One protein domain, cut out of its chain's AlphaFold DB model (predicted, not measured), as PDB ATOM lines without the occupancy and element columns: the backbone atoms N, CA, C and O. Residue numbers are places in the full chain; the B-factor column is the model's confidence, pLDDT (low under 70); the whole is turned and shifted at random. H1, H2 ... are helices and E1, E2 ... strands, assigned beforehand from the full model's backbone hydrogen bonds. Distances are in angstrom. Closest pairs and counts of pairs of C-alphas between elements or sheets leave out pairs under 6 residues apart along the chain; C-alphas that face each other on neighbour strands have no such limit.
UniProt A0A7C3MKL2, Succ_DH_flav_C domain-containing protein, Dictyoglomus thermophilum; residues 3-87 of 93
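AT A GLANCE: This is residues 3 to 87 of the 93 residues of the protein "Succ_DH_flav_C domain-containing protein" of Dictyoglomus thermophilum (UniProt A0A7C3MKL2). A strand hairpin, E3 and E4, packs beside residues 29 to 40 of one long helix, H2, while the short helix H1 folds back on H2 at residues 28 to 32. A second, smaller hairpin, E1 and E2, lies beyond the last end of H2, apart from E3 and E4, and at the other end of H2 residues 14 to 20 stick out. The printed part has 85 residues, in the order H1, H2, E1, E2, E3, E4, with two separate antiparallel sheets of two strands; its class is mixed, helices and strands. It is loose, with a radius of gyration of the C-alphas of 16.8 A and spans of 45 by 36 by 20 A.

HOW THE PARTS SIT: E3, residues 71 to 77, and E4, residues 80 to 86, form an antiparallel hairpin, with N 73 and O 84 at 2.9 A, within hydrogen-bond range. H2, residues 17 to 40, comes closest to E3 at the C-alphas of Ala 37 and Ile 72, 6.8 A apart. H1, residues 3 to 9, touches H2 with residues 28 to 32 of H2 alone; the closest C-alphas, of Ile 3 and Glu 32, are 6.6 A apart. The two form a helical hairpin, running opposite ways at a steep tilt of 38 degrees, only just past shallow. In both helices every O i to N i+4 pair is within hydrogen-bond range. E1, residues 51 to 55, and E2, residues 58 to 61, form another antiparallel hairpin, with N 52 and O 60 at 2.8 A, within hydrogen-bond range.

IN THESE COORDINATES: H1 begins at C-alpha 3, (79.652, 86.723, 27.158). H2 is 35.5 A long, E3 18.5 A and E4 19.2 A, which ends at C-alpha 86, (105.283, 85.153, 24.433).

THE WHOLE: The C-alphas farthest apart, of Glu 15 and Leu 66, are 49.1 A apart. The printed part has no cut and no long link, and no printed residue is under 70 in pLDDT.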
ATOM      1  N   ILE A   3      79.312  88.107  26.782       88.81
ATOM      2  CA  ILE A   3      79.652  86.723  27.158       88.81
ATOM      3  C   ILE A   3      79.544  86.436  28.661       88.81
ATOM      4  O   ILE A   3      79.133  85.342  29.041       88.81
ATOM      5  N   GLU A   4      79.913  87.379  29.528       86.69
ATOM      6  CA  GLU A   4      79.803  87.184  30.982       86.69
ATOM      7  C   GLU A   4      78.336  87.117  31.423       86.69
ATOM      8  O   GLU A   4      78.003  86.395  32.361       86.69
ATOM      9  N   GLU A   5      77.452  87.838  30.728       91.38
ATOM     10  CA  GLU A   5      76.008  87.807  30.970       91.38
ATOM     11  C   GLU A   5      75.425  86.458  30.542       91.38
ATOM     12  O   GLU A   5      74.811  85.790  31.370       91.38
ATOM     13  N   ILE A   6      75.746  85.977  29.334       92.31
ATOM     14  CA  ILE A   6      75.326  84.647  28.856       92.31
ATOM     15  C   ILE A   6      75.821  83.536  29.801       92.31
ATOM     16  O   ILE A   6      75.073  82.629  30.168       92.31
ATOM     17  N   LYS A   7      77.080  83.610  30.259       89.25
ATOM     18  CA  LYS A   7      77.631  82.649  31.229       89.25
ATOM     19  C   LYS A   7      76.900  82.686  32.574       89.25
ATOM     20  O   LYS A   7      76.777  81.645  33.215       89.25
ATOM     21  N   LYS A   8      76.448  83.866  33.010       91.38
ATOM     22  CA  LYS A   8      75.713  84.052  34.266       91.38
ATOM     23  C   LYS A   8      74.274  83.544  34.176       91.38
ATOM     24  O   LYS A   8      73.794  82.971  35.149       91.38
ATOM     25  N   GLU A   9      73.605  83.764  33.048       93.94
ATOM     26  CA  GLU A   9      72.269  83.216  32.777       93.94
ATOM     27  C   GLU A   9      72.296  81.685  32.731       93.94
ATOM     28  O   GLU A   9      71.380  81.030  33.227       93.94
ATOM     29  N   GLY A  10      73.404  81.125  32.244       91.81
ATOM     30  CA  GLY A  10      73.628  79.692  32.182       91.81
ATOM     31  C   GLY A  10      73.003  79.072  30.938       91.81
ATOM     32  O   GLY A  10      72.045  79.577  30.362       91.81
ATOM     33  N   ILE A  11      73.570  77.946  30.512       93.50
ATOM     34  CA  ILE A  11      73.057  77.165  29.386       93.50
ATOM     35  C   ILE A  11      72.467  75.870  29.930       93.50
ATOM     36  O   ILE A  11      72.995  75.295  30.883       93.50
ATOM     37  N   SER A  12      71.359  75.432  29.337       95.38
ATOM     38  CA  SER A  12      70.646  74.203  29.691       95.38
ATOM     39  C   SER A  12      70.526  73.287  28.476       95.38
ATOM     40  O   SER A  12      70.647  73.741  27.342       95.38
ATOM     41  N   ILE A  13      70.309  71.993  28.720       97.38
ATOM     42  CA  ILE A  13      70.036  71.020  27.655       97.38
ATOM     43  C   ILE A  13      68.644  71.302  27.080       97.38
ATOM     44  O   ILE A  13      67.690  71.463  27.842       97.38
ATOM     45  N   ASP A  14      68.545  71.325  25.756       95.94
ATOM     46  CA  ASP A  14      67.320  71.550  24.989       95.94
ATOM     47  C   ASP A  14      66.986  70.324  24.107       95.94
ATOM     48  O   ASP A  14      67.538  69.231  24.288       95.94
ATOM     49  N   GLU A  15      66.076  70.486  23.142       97.62
ATOM     50  CA  GLU A  15      65.690  69.443  22.186       97.62
ATOM     51  C   GLU A  15      66.835  68.942  21.285       97.62
ATOM     52  O   GLU A  15      66.732  67.842  20.738       97.62
ATOM     53  N   ASN A  16      67.936  69.693  21.157       97.25
ATOM     54  CA  ASN A  16      69.115  69.296  20.378       97.25
ATOM     55  C   ASN A  16      70.010  68.305  21.144       97.25
ATOM     56  O   ASN A  16      70.921  67.695  20.577       97.25
ATOM     57  N   GLY A  17      69.726  68.093  22.431       98.00
ATOM     58  CA  GLY A  17      70.318  67.040  23.239       98.00
ATOM     59  C   GLY A  17      71.693  67.377  23.836       98.00
ATOM     60  O   GLY A  17      72.255  68.458  23.653       98.00
ATOM     61  N   PRO A  18      72.272  66.434  24.600       97.81
ATOM     62  CA  PRO A  18      73.434  66.697  25.452       97.81
ATOM     63  C   PRO A  18      74.737  66.968  24.683       97.81
ATOM     64  O   PRO A  18      75.630  67.619  25.220       97.81
ATOM     65  N   VAL A  19      74.872  66.481  23.445       98.19
ATOM     66  CA  VAL A  19      76.071  66.734  22.624       98.19
ATOM     67  C   VAL A  19      76.128  68.202  22.215       98.19
ATOM     68  O   VAL A  19      77.131  68.864  22.474       98.19
ATOM     69  N   PHE A  20      75.027  68.724  21.673       97.94
ATOM     70  CA  PHE A  20      74.914  70.123  21.270       97.94
ATOM     71  C   PHE A  20      75.136  71.073  22.457       97.94
ATOM     72  O   PHE A  20      75.851  72.071  22.359       97.94
ATOM     73  N   PHE A  21      74.604  70.710  23.625       97.19
ATOM     74  CA  PHE A  21      74.859  71.413  24.879       97.19
ATOM     75  C   PHE A  21      76.362  71.529  25.203       97.19
ATOM     76  O   PHE A  21      76.856  72.622  25.486       97.19
ATOM     77  N   LEU A  22      77.116  70.424  25.131       97.19
ATOM     78  CA  LEU A  22      78.559  70.431  25.401       97.19
ATOM     79  C   LEU A  22      79.343  71.248  24.366       97.19
ATOM     80  O   LEU A  22      80.275  71.967  24.729       97.19
ATOM     81  N   GLU A  23      78.967  71.169  23.088       97.50
ATOM     82  CA  GLU A  23      79.555  71.995  22.028       97.50
ATOM     83  C   GLU A  23      79.323  73.484  22.294       97.50
ATOM     84  O   GLU A  23      80.258  74.283  22.208       97.50
ATOM     85  N   THR A  24      78.114  73.844  22.721       96.00
ATOM     86  CA  THR A  24      77.750  75.222  23.062       96.00
ATOM     87  C   THR A  24      78.570  75.742  24.247       96.00
ATOM     88  O   THR A  24      79.102  76.854  24.198       96.00
ATOM     89  N   LEU A  25      78.770  74.925  25.289       94.00
ATOM     90  CA  LEU A  25      79.654  75.278  26.406       94.00
ATOM     91  C   LEU A  25      81.103  75.514  25.951       94.00
ATOM     92  O   LEU A  25      81.751  76.461  26.407       94.00
ATOM     93  N   ASN A  26      81.614  74.691  25.032       94.19
ATOM     94  CA  ASN A  26      82.955  74.869  24.472       94.19
ATOM     95  C   ASN A  26      83.057  76.147  23.627       94.19
ATOM     96  O   ASN A  26      84.053  76.870  23.718       94.19
ATOM     97  N   MET A  27      82.027  76.459  22.837       94.75
ATOM     98  CA  MET A  27      81.965  77.695  22.055       94.75
ATOM     99  C   MET A  27      81.997  78.933  22.945       94.75
ATOM    100  O   MET A  27      82.759  79.856  22.655       94.75
ATOM    101  N   LEU A  28      81.238  78.957  24.046       92.94
ATOM    102  CA  LEU A  28      81.300  80.058  25.013       92.94
ATOM    103  C   LEU A  28      82.703  80.238  25.595       92.94
ATOM    104  O   LEU A  28      83.169  81.365  25.772       92.94
ATOM    105  N   GLU A  29      83.389  79.134  25.880       91.62
ATOM    106  CA  GLU A  29      84.731  79.173  26.447       91.62
ATOM    107  C   GLU A  29      85.756  79.786  25.489       91.62
ATOM    108  O   GLU A  29      86.559  80.626  25.896       91.62
ATOM    109  N   ILE A  30      85.713  79.393  24.216       94.25
ATOM    110  CA  ILE A  30      86.610  79.918  23.183       94.25
ATOM    111  C   ILE A  30      86.240  81.348  22.791       94.25
ATOM    112  O   ILE A  30      87.126  82.163  22.535       94.25
ATOM    113  N   SER A  31      84.955  81.688  22.797       94.50
ATOM    114  CA  SER A  31      84.499  83.039  22.471       94.50
ATOM    115  C   SER A  31      85.046  84.065  23.473       94.50
ATOM    116  O   SER A  31      85.521  85.123  23.064       94.50
ATOM    117  N   GLU A  32      85.100  83.730  24.771       92.31
ATOM    118  CA  GLU A  32      85.752  84.586  25.775       92.31
ATOM    119  C   GLU A  32      87.245  84.795  25.469       92.31
ATOM    120  O   GLU A  32      87.750  85.917  25.550       92.31
ATOM    121  N   VAL A  33      87.956  83.730  25.083       94.69
ATOM    122  CA  VAL A  33      89.376  83.800  24.704       94.69
ATOM    123  C   VAL A  33      89.582  84.728  23.508       94.69
ATOM    124  O   VAL A  33      90.474  85.578  23.543       94.69
ATOM    125  N   ILE A  34      88.748  84.606  22.471       95.12
ATOM    126  CA  ILE A  34      88.822  85.435  21.262       95.12
ATOM    127  C   ILE A  34      88.578  86.907  21.600       95.12
ATOM    128  O   ILE A  34      89.390  87.755  21.230       95.12
ATOM    129  N   LEU A  35      87.513  87.222  22.343       93.69
ATOM    130  CA  LEU A  35      87.198  88.605  22.714       93.69
ATOM    131  C   LEU A  35      88.301  89.233  23.572       93.69
ATOM    132  O   LEU A  35      88.717  90.361  23.310       93.69
ATOM    133  N   ARG A  36      88.844  88.491  24.546       93.50
ATOM    134  CA  ARG A  36      89.992  88.962  25.336       93.50
ATOM    135  C   ARG A  36      91.222  89.192  24.457       93.50
ATOM    136  O   ARG A  36      91.914  90.186  24.644       93.50
ATOM    137  N   ALA A  37      91.504  88.308  23.500       95.62
ATOM    138  CA  ALA A  37      92.637  88.469  22.588       95.62
ATOM    139  C   ALA A  37      92.510  89.732  21.719       95.62
ATOM    140  O   ALA A  37      93.505  90.429  21.512       95.62
ATOM    141  N   ILE A  38      91.295  90.032  21.246       94.12
ATOM    142  CA  ILE A  38      90.983  91.241  20.469       94.12
ATOM    143  C   ILE A  38      91.239  92.500  21.302       94.12
ATOM    144  O   ILE A  38      91.842  93.444  20.793       94.12
ATOM    145  N   ASP A  39      90.821  92.500  22.569       92.31
ATOM    146  CA  ASP A  39      91.008  93.637  23.475       92.31
ATOM    147  C   ASP A  39      92.495  93.891  23.769       92.31
ATOM    148  O   ASP A  39      92.969  95.021  23.644       92.31
ATOM    149  N   ILE A  40      93.251  92.819  24.036       95.12
ATOM    150  CA  ILE A  40      94.693  92.857  24.323       95.12
ATOM    151  C   ILE A  40      95.511  93.348  23.116       95.12
ATOM    152  O   ILE A  40      96.472  94.092  23.304       95.12
ATOM    153  N   ARG A  41      95.187  92.922  21.884       95.31
ATOM    154  CA  ARG A  41      95.989  93.229  20.685       95.31
ATOM    155  C   ARG A  41      95.617  94.579  20.071       95.31
ATOM    156  O   ARG A  41      94.659  94.695  19.300       95.31
ATOM    157  N   GLU A  42      96.447  95.581  20.325       93.75
ATOM    158  CA  GLU A  42      96.259  96.950  19.833       93.75
ATOM    159  C   GLU A  42      97.038  97.240  18.530       93.75
ATOM    160  O   GLU A  42      97.880  98.126  18.453       93.75
ATOM    161  N   GLU A  43      96.770  96.465  17.480       95.88
ATOM    162  CA  GLU A  43      97.240  96.719  16.108       95.88
ATOM    163  C   GLU A  43      96.280  96.062  15.104       95.88
ATOM    164  O   GLU A  43      95.439  95.258  15.506       95.88
ATOM    165  N   SER A  44      96.442  96.323  13.803       95.94
ATOM    166  CA  SER A  44      95.837  95.475  12.761       95.94
ATOM    167  C   SER A  44      96.889  94.591  12.098       95.94
ATOM    168  O   SER A  44      97.899  95.081  11.590       95.94
ATOM    169  N   ARG A  45      96.653  93.274  12.050       94.88
ATOM    170  CA  ARG A  45      97.549  92.302  11.411       94.88
ATOM    171  C   ARG A  45      96.794  91.070  10.905       94.88
ATOM    172  O   ARG A  45      96.220  90.314  11.683       94.88
ATOM    173  N   GLY A  46      96.917  90.802   9.603       92.56
ATOM    174  CA  GLY A  46      96.282  89.640   8.977       92.56
ATOM    175  C   GLY A  46      94.754  89.747   9.069       92.56
ATOM    176  O   GLY A  46      94.233  90.798   8.704       92.56
ATOM    177  N   PRO A  47      94.041  88.715   9.558       93.94
ATOM    178  CA  PRO A  47      92.584  88.755   9.704       93.94
ATOM    179  C   PRO A  47      92.101  89.609  10.892       93.94
ATOM    180  O   PRO A  47      90.918  89.921  10.968       93.94
ATOM    181  N   HIS A  48      92.986  89.992  11.821       95.31
ATOM    182  CA  HIS A  48      92.644  90.887  12.932       95.31
ATOM    183  C   HIS A  48      92.776  92.342  12.483       95.31
ATOM    184  O   HIS A  48      93.893  92.830  12.298       95.31
ATOM    185  N   LEU A  49      91.648  93.027  12.306       94.44
ATOM    186  CA  LEU A  49      91.590  94.446  11.961       94.44
ATOM    187  C   LEU A  49      90.962  95.225  13.115       94.44
ATOM    188  O   LEU A  49      89.841  94.934  13.526       94.44
ATOM    189  N   ARG A  50      91.676  96.232  13.618       94.38
ATOM    190  CA  ARG A  50      91.175  97.153  14.639       94.38
ATOM    191  C   ARG A  50      91.056  98.531  14.014       94.38
ATOM    192  O   ARG A  50      91.992  99.000  13.374       94.38
ATOM    193  N   PHE A  51      89.911  99.175  14.177       94.19
ATOM    194  CA  PHE A  51      89.615 100.437  13.508       94.19
ATOM    195  C   PHE A  51      89.690 101.598  14.495       94.19
ATOM    196  O   PHE A  51      89.116 101.539  15.578       94.19
ATOM    197  N   LYS A  52      90.395 102.662  14.106       93.88
ATOM    198  CA  LYS A  52      90.333 103.964  14.779       93.88
ATOM    199  C   LYS A  52      89.044 104.697  14.413       93.88
ATOM    200  O   LYS A  52      88.463 105.381  15.248       93.88
ATOM    201  N   VAL A  53      88.618 104.544  13.161       94.88
ATOM    202  CA  VAL A  53      87.357 105.062  12.626       94.88
ATOM    203  C   VAL A  53      86.691 103.942  11.845       94.88
ATOM    204  O   VAL A  53      87.322 103.344  10.972       94.88
ATOM    205  N   PHE A  54      85.429 103.668  12.156       94.38
ATOM    206  CA  PHE A  54      84.603 102.703  11.441       94.38
ATOM    207  C   PHE A  54      83.232 103.323  11.165       94.38
ATOM    208  O   PHE A  54      82.301 103.163  11.947       94.38
ATOM    209  N   ASP A  55      83.149 104.077  10.071       94.31
ATOM    210  CA  ASP A  55      81.920 104.708   9.584       94.31
ATOM    211  C   ASP A  55      81.879 104.591   8.052       94.31
ATOM    212  O   ASP A  55      82.381 105.472   7.346       94.31
ATOM    213  N   PRO A  56      81.414 103.449   7.510       91.19
ATOM    214  CA  PRO A  56      81.452 103.185   6.077       91.19
ATOM    215  C   PRO A  56      80.864 104.347   5.245       91.19
ATOM    216  O   PRO A  56      79.757 104.798   5.522       91.19
ATOM    217  N   PRO A  57      81.576 104.829   4.203       90.50
ATOM    218  CA  PRO A  57      82.736 104.196   3.570       90.50
ATOM    219  C   PRO A  57      84.091 104.526   4.222       90.50
ATOM    220  O   PRO A  57      85.113 103.982   3.806       90.50
ATOM    221  N   LYS A  58      84.136 105.410   5.223       92.75
ATOM    222  CA  LYS A  58      85.372 105.828   5.884       92.75
ATOM    223  C   LYS A  58      85.782 104.817   6.960       92.75
ATOM    224  O   LYS A  58      85.224 104.758   8.054       92.75
ATOM    225  N   MET A  59      86.812 104.037   6.656       95.06
ATOM    226  CA  MET A  59      87.395 103.062   7.577       95.06
ATOM    227  C   MET A  59      88.899 103.301   7.696       95.06
ATOM    228  O   MET A  59      89.630 103.207   6.714       95.06
ATOM    229  N   GLU A  60      89.364 103.596   8.907       95.06
ATOM    230  CA  GLU A  60      90.781 103.804   9.213       95.06
ATOM    231  C   GLU A  60      91.233 102.721  10.192       95.06
ATOM    232  O   GLU A  60      90.845 102.727  11.362       95.06
ATOM    233  N   PHE A  61      92.036 101.770   9.716       95.25
ATOM    234  CA  PHE A  61      92.582 100.704  10.553       95.25
ATOM    235  C   PHE A  61      93.831 101.173  11.308       95.25
ATOM    236  O   PHE A  61      94.616 101.985  10.814       95.25
ATOM    237  N   LEU A  62      94.039 100.638  12.510       95.62
ATOM    238  CA  LEU A  62      95.287 100.808  13.243       95.62
ATOM    239  C   LEU A  62      96.422 100.154  12.451       95.62
ATOM    240  O   LEU A  62      96.249  99.020  11.999       95.62
ATOM    241  N   PRO A  63      97.576 100.814  12.277       95.12
ATOM    242  CA  PRO A  63      98.696 100.225  11.557       95.12
ATOM    243  C   PRO A  63      99.241  98.986  12.282       95.12
ATOM    244  O   PRO A  63      98.930  98.721  13.443       95.12
ATOM    245  N   LYS A  64     100.090  98.228  11.581       94.44
ATOM    246  CA  LYS A  64     100.905  97.180  12.207       94.44
ATOM    247  C   LYS A  64     101.895  97.820  13.175       94.44
ATOM    248  O   LYS A  64     102.604  98.749  12.791       94.44
ATOM    249  N   ASP A  65     102.020  97.247  14.361       94.12
ATOM    250  CA  ASP A  65     103.057  97.582  15.326       94.12
ATOM    251  C   ASP A  65     104.092  96.449  15.369       94.12
ATOM    252  O   ASP A  65     103.792  95.278  15.618       94.12
ATOM    253  N   LEU A  66     105.353  96.781  15.095       92.25
ATOM    254  CA  LEU A  66     106.445  95.807  15.119       92.25
ATOM    255  C   LEU A  66     106.690  95.243  16.527       92.25
ATOM    256  O   LEU A  66     107.168  94.113  16.642       92.25
ATOM    257  N   SER A  67     106.304  95.971  17.579       92.62
ATOM    258  CA  SER A  67     106.384  95.515  18.970       92.62
ATOM    259  C   SER A  67     105.437  94.340  19.276       92.62
ATOM    260  O   SER A  67     105.681  93.577  20.216       92.62
ATOM    261  N   TRP A  68     104.399  94.151  18.450       94.12
ATOM    262  CA  TRP A  68     103.358  93.128  18.590       94.12
ATOM    263  C   TRP A  68     103.643  91.820  17.846       94.12
ATOM    264  O   TRP A  68     102.768  90.954  17.769       94.12
ATOM    265  N   ASN A  69     104.848  91.621  17.301       93.00
ATOM    266  CA  ASN A  69     105.232  90.357  16.659       93.00
ATOM    267  C   ASN A  69     105.467  89.223  17.684       93.00
ATOM    268  O   ASN A  69     106.556  88.666  17.789       93.00
ATOM    269  N   LYS A  70     104.424  88.937  18.463       95.12
ATOM    270  CA  LYS A  70     104.361  88.083  19.644       95.12
ATOM    271  C   LYS A  70     103.072  87.265  19.604       95.12
ATOM    272  O   LYS A  70     102.146  87.562  18.843       95.12
ATOM    273  N   TYR A  71     102.999  86.248  20.449       96.12
ATOM    274  CA  TYR A  71     101.796  85.457  20.668       96.12
ATOM    275  C   TYR A  71     101.106  85.870  21.963       96.12
ATOM    276  O   TYR A  71     101.766  86.099  22.974       96.12
ATOM    277  N   ILE A  72      99.773  85.901  21.938       97.44
ATOM    278  CA  ILE A  72      98.952  85.903  23.149       97.44
ATOM    279  C   ILE A  72      98.618  84.441  23.428       97.44
ATOM    280  O   ILE A  72      97.931  83.797  22.636       97.44
ATOM    281  N   VAL A  73      99.147  83.897  24.518       96.88
ATOM    282  CA  VAL A  73      98.945  82.496  24.885       96.88
ATOM    283  C   VAL A  73      97.962  82.433  26.035       96.88
ATOM    284  O   VAL A  73      98.234  82.957  27.113       96.88
ATOM    285  N   PHE A  74      96.833  81.769  25.807       96.62
ATOM    286  CA  PHE A  74      95.817  81.533  26.824       96.62
ATOM    287  C   PHE A  74      95.991  80.161  27.465       96.62
ATOM    288  O   PHE A  74      96.334  79.179  26.806       96.62
ATOM    289  N   LYS A  75      95.738  80.101  28.770       95.12
ATOM    290  CA  LYS A  75      95.686  78.875  29.562       95.12
ATOM    291  C   LYS A  75      94.520  78.958  30.530       95.12
ATOM    292  O   LYS A  75      94.352  79.962  31.223       95.12
ATOM    293  N   LYS A  76      93.763  77.873  30.639       91.25
ATOM    294  CA  LYS A  76      92.735  77.733  31.668       91.25
ATOM    295  C   LYS A  76      93.382  77.261  32.969       91.25
ATOM    296  O   LYS A  76      94.031  76.217  32.992       91.25
ATOM    297  N   LYS A  77      93.223  78.024  34.052       91.31
ATOM    298  CA  LYS A  77      93.689  77.674  35.403       91.31
ATOM    299  C   LYS A  77      92.595  78.018  36.409       91.31
ATOM    300  O   LYS A  77      92.074  79.128  36.377       91.31
ATOM    301  N   GLU A  78      92.244  77.070  37.282       88.12
ATOM    302  CA  GLU A  78      91.211  77.257  38.323       88.12
ATOM    303  C   GLU A  78      89.869  77.760  37.751       88.12
ATOM    304  O   GLU A  78      89.225  78.653  38.293       88.12
ATOM    305  N   GLY A  79      89.474  77.228  36.589       84.56
ATOM    306  CA  GLY A  79      88.229  77.611  35.917       84.56
ATOM    307  C   GLY A  79      88.243  78.991  35.250       84.56
ATOM    308  O   GLY A  79      87.226  79.379  34.689       84.56
ATOM    309  N   LYS A  80      89.368  79.717  35.264       85.88
ATOM    310  CA  LYS A  80      89.509  81.040  34.640       85.88
ATOM    311  C   LYS A  80      90.564  81.034  33.543       85.88
ATOM    312  O   LYS A  80      91.588  80.355  33.648       85.88
ATOM    313  N   HIS A  81      90.358  81.864  32.528       91.06
ATOM    314  CA  HIS A  81      91.377  82.127  31.520       91.06
ATOM    315  C   HIS A  81      92.447  83.065  32.063       91.06
ATOM    316  O   HIS A  81      92.171  84.168  32.537       91.06
ATOM    317  N   LYS A  82      93.697  82.622  31.979       94.50
ATOM    318  CA  LYS A  82      94.888  83.443  32.174       94.50
ATOM    319  C   LYS A  82      95.605  83.557  30.842       94.50
ATOM    320  O   LYS A  82      95.596  82.614  30.052       94.50
ATOM    321  N   TRP A  83      96.234  84.696  30.604       96.31
ATOM    322  CA  TRP A  83      96.992  84.929  29.387       96.31
ATOM    323  C   TRP A  83      98.372  85.487  29.704       96.31
ATOM    324  O   TRP A  83      98.597  86.091  30.752       96.31
ATOM    325  N   GLU A  84      99.295  85.248  28.784       97.06
ATOM    326  CA  GLU A  84     100.654  85.772  28.805       97.06
ATOM    327  C   GLU A  84     101.090  86.109  27.377       97.06
ATOM    328  O   GLU A  84     100.661  85.467  26.413       97.06
ATOM    329  N   ILE A  85     101.954  87.112  27.238       97.38
ATOM    330  CA  ILE A  85     102.590  87.429  25.960       97.38
ATOM    331  C   ILE A  85     103.876  86.615  25.844       97.38
ATOM    332  O   ILE A  85     104.685  86.599  26.771       97.38
ATOM    333  N   ARG A  86     104.079  85.949  24.705       97.50
ATOM    334  CA  ARG A  86     105.283  85.153  24.433       97.50
ATOM    335  C   ARG A  86     105.921  85.511  23.103       97.50
ATOM    336  O   ARG A  86     105.231  85.755  22.116       97.50
ATOM    337  N   GLU A  87     107.247  85.475  23.080       96.06
ATOM    338  CA  GLU A  87     108.015  85.610  21.846       96.06
ATOM    339  C   GLU A  87     107.872  84.356  20.969       96.06
ATOM    340  O   GLU A  87     107.852  83.236  21.497       96.06
TER     341      GLU A  87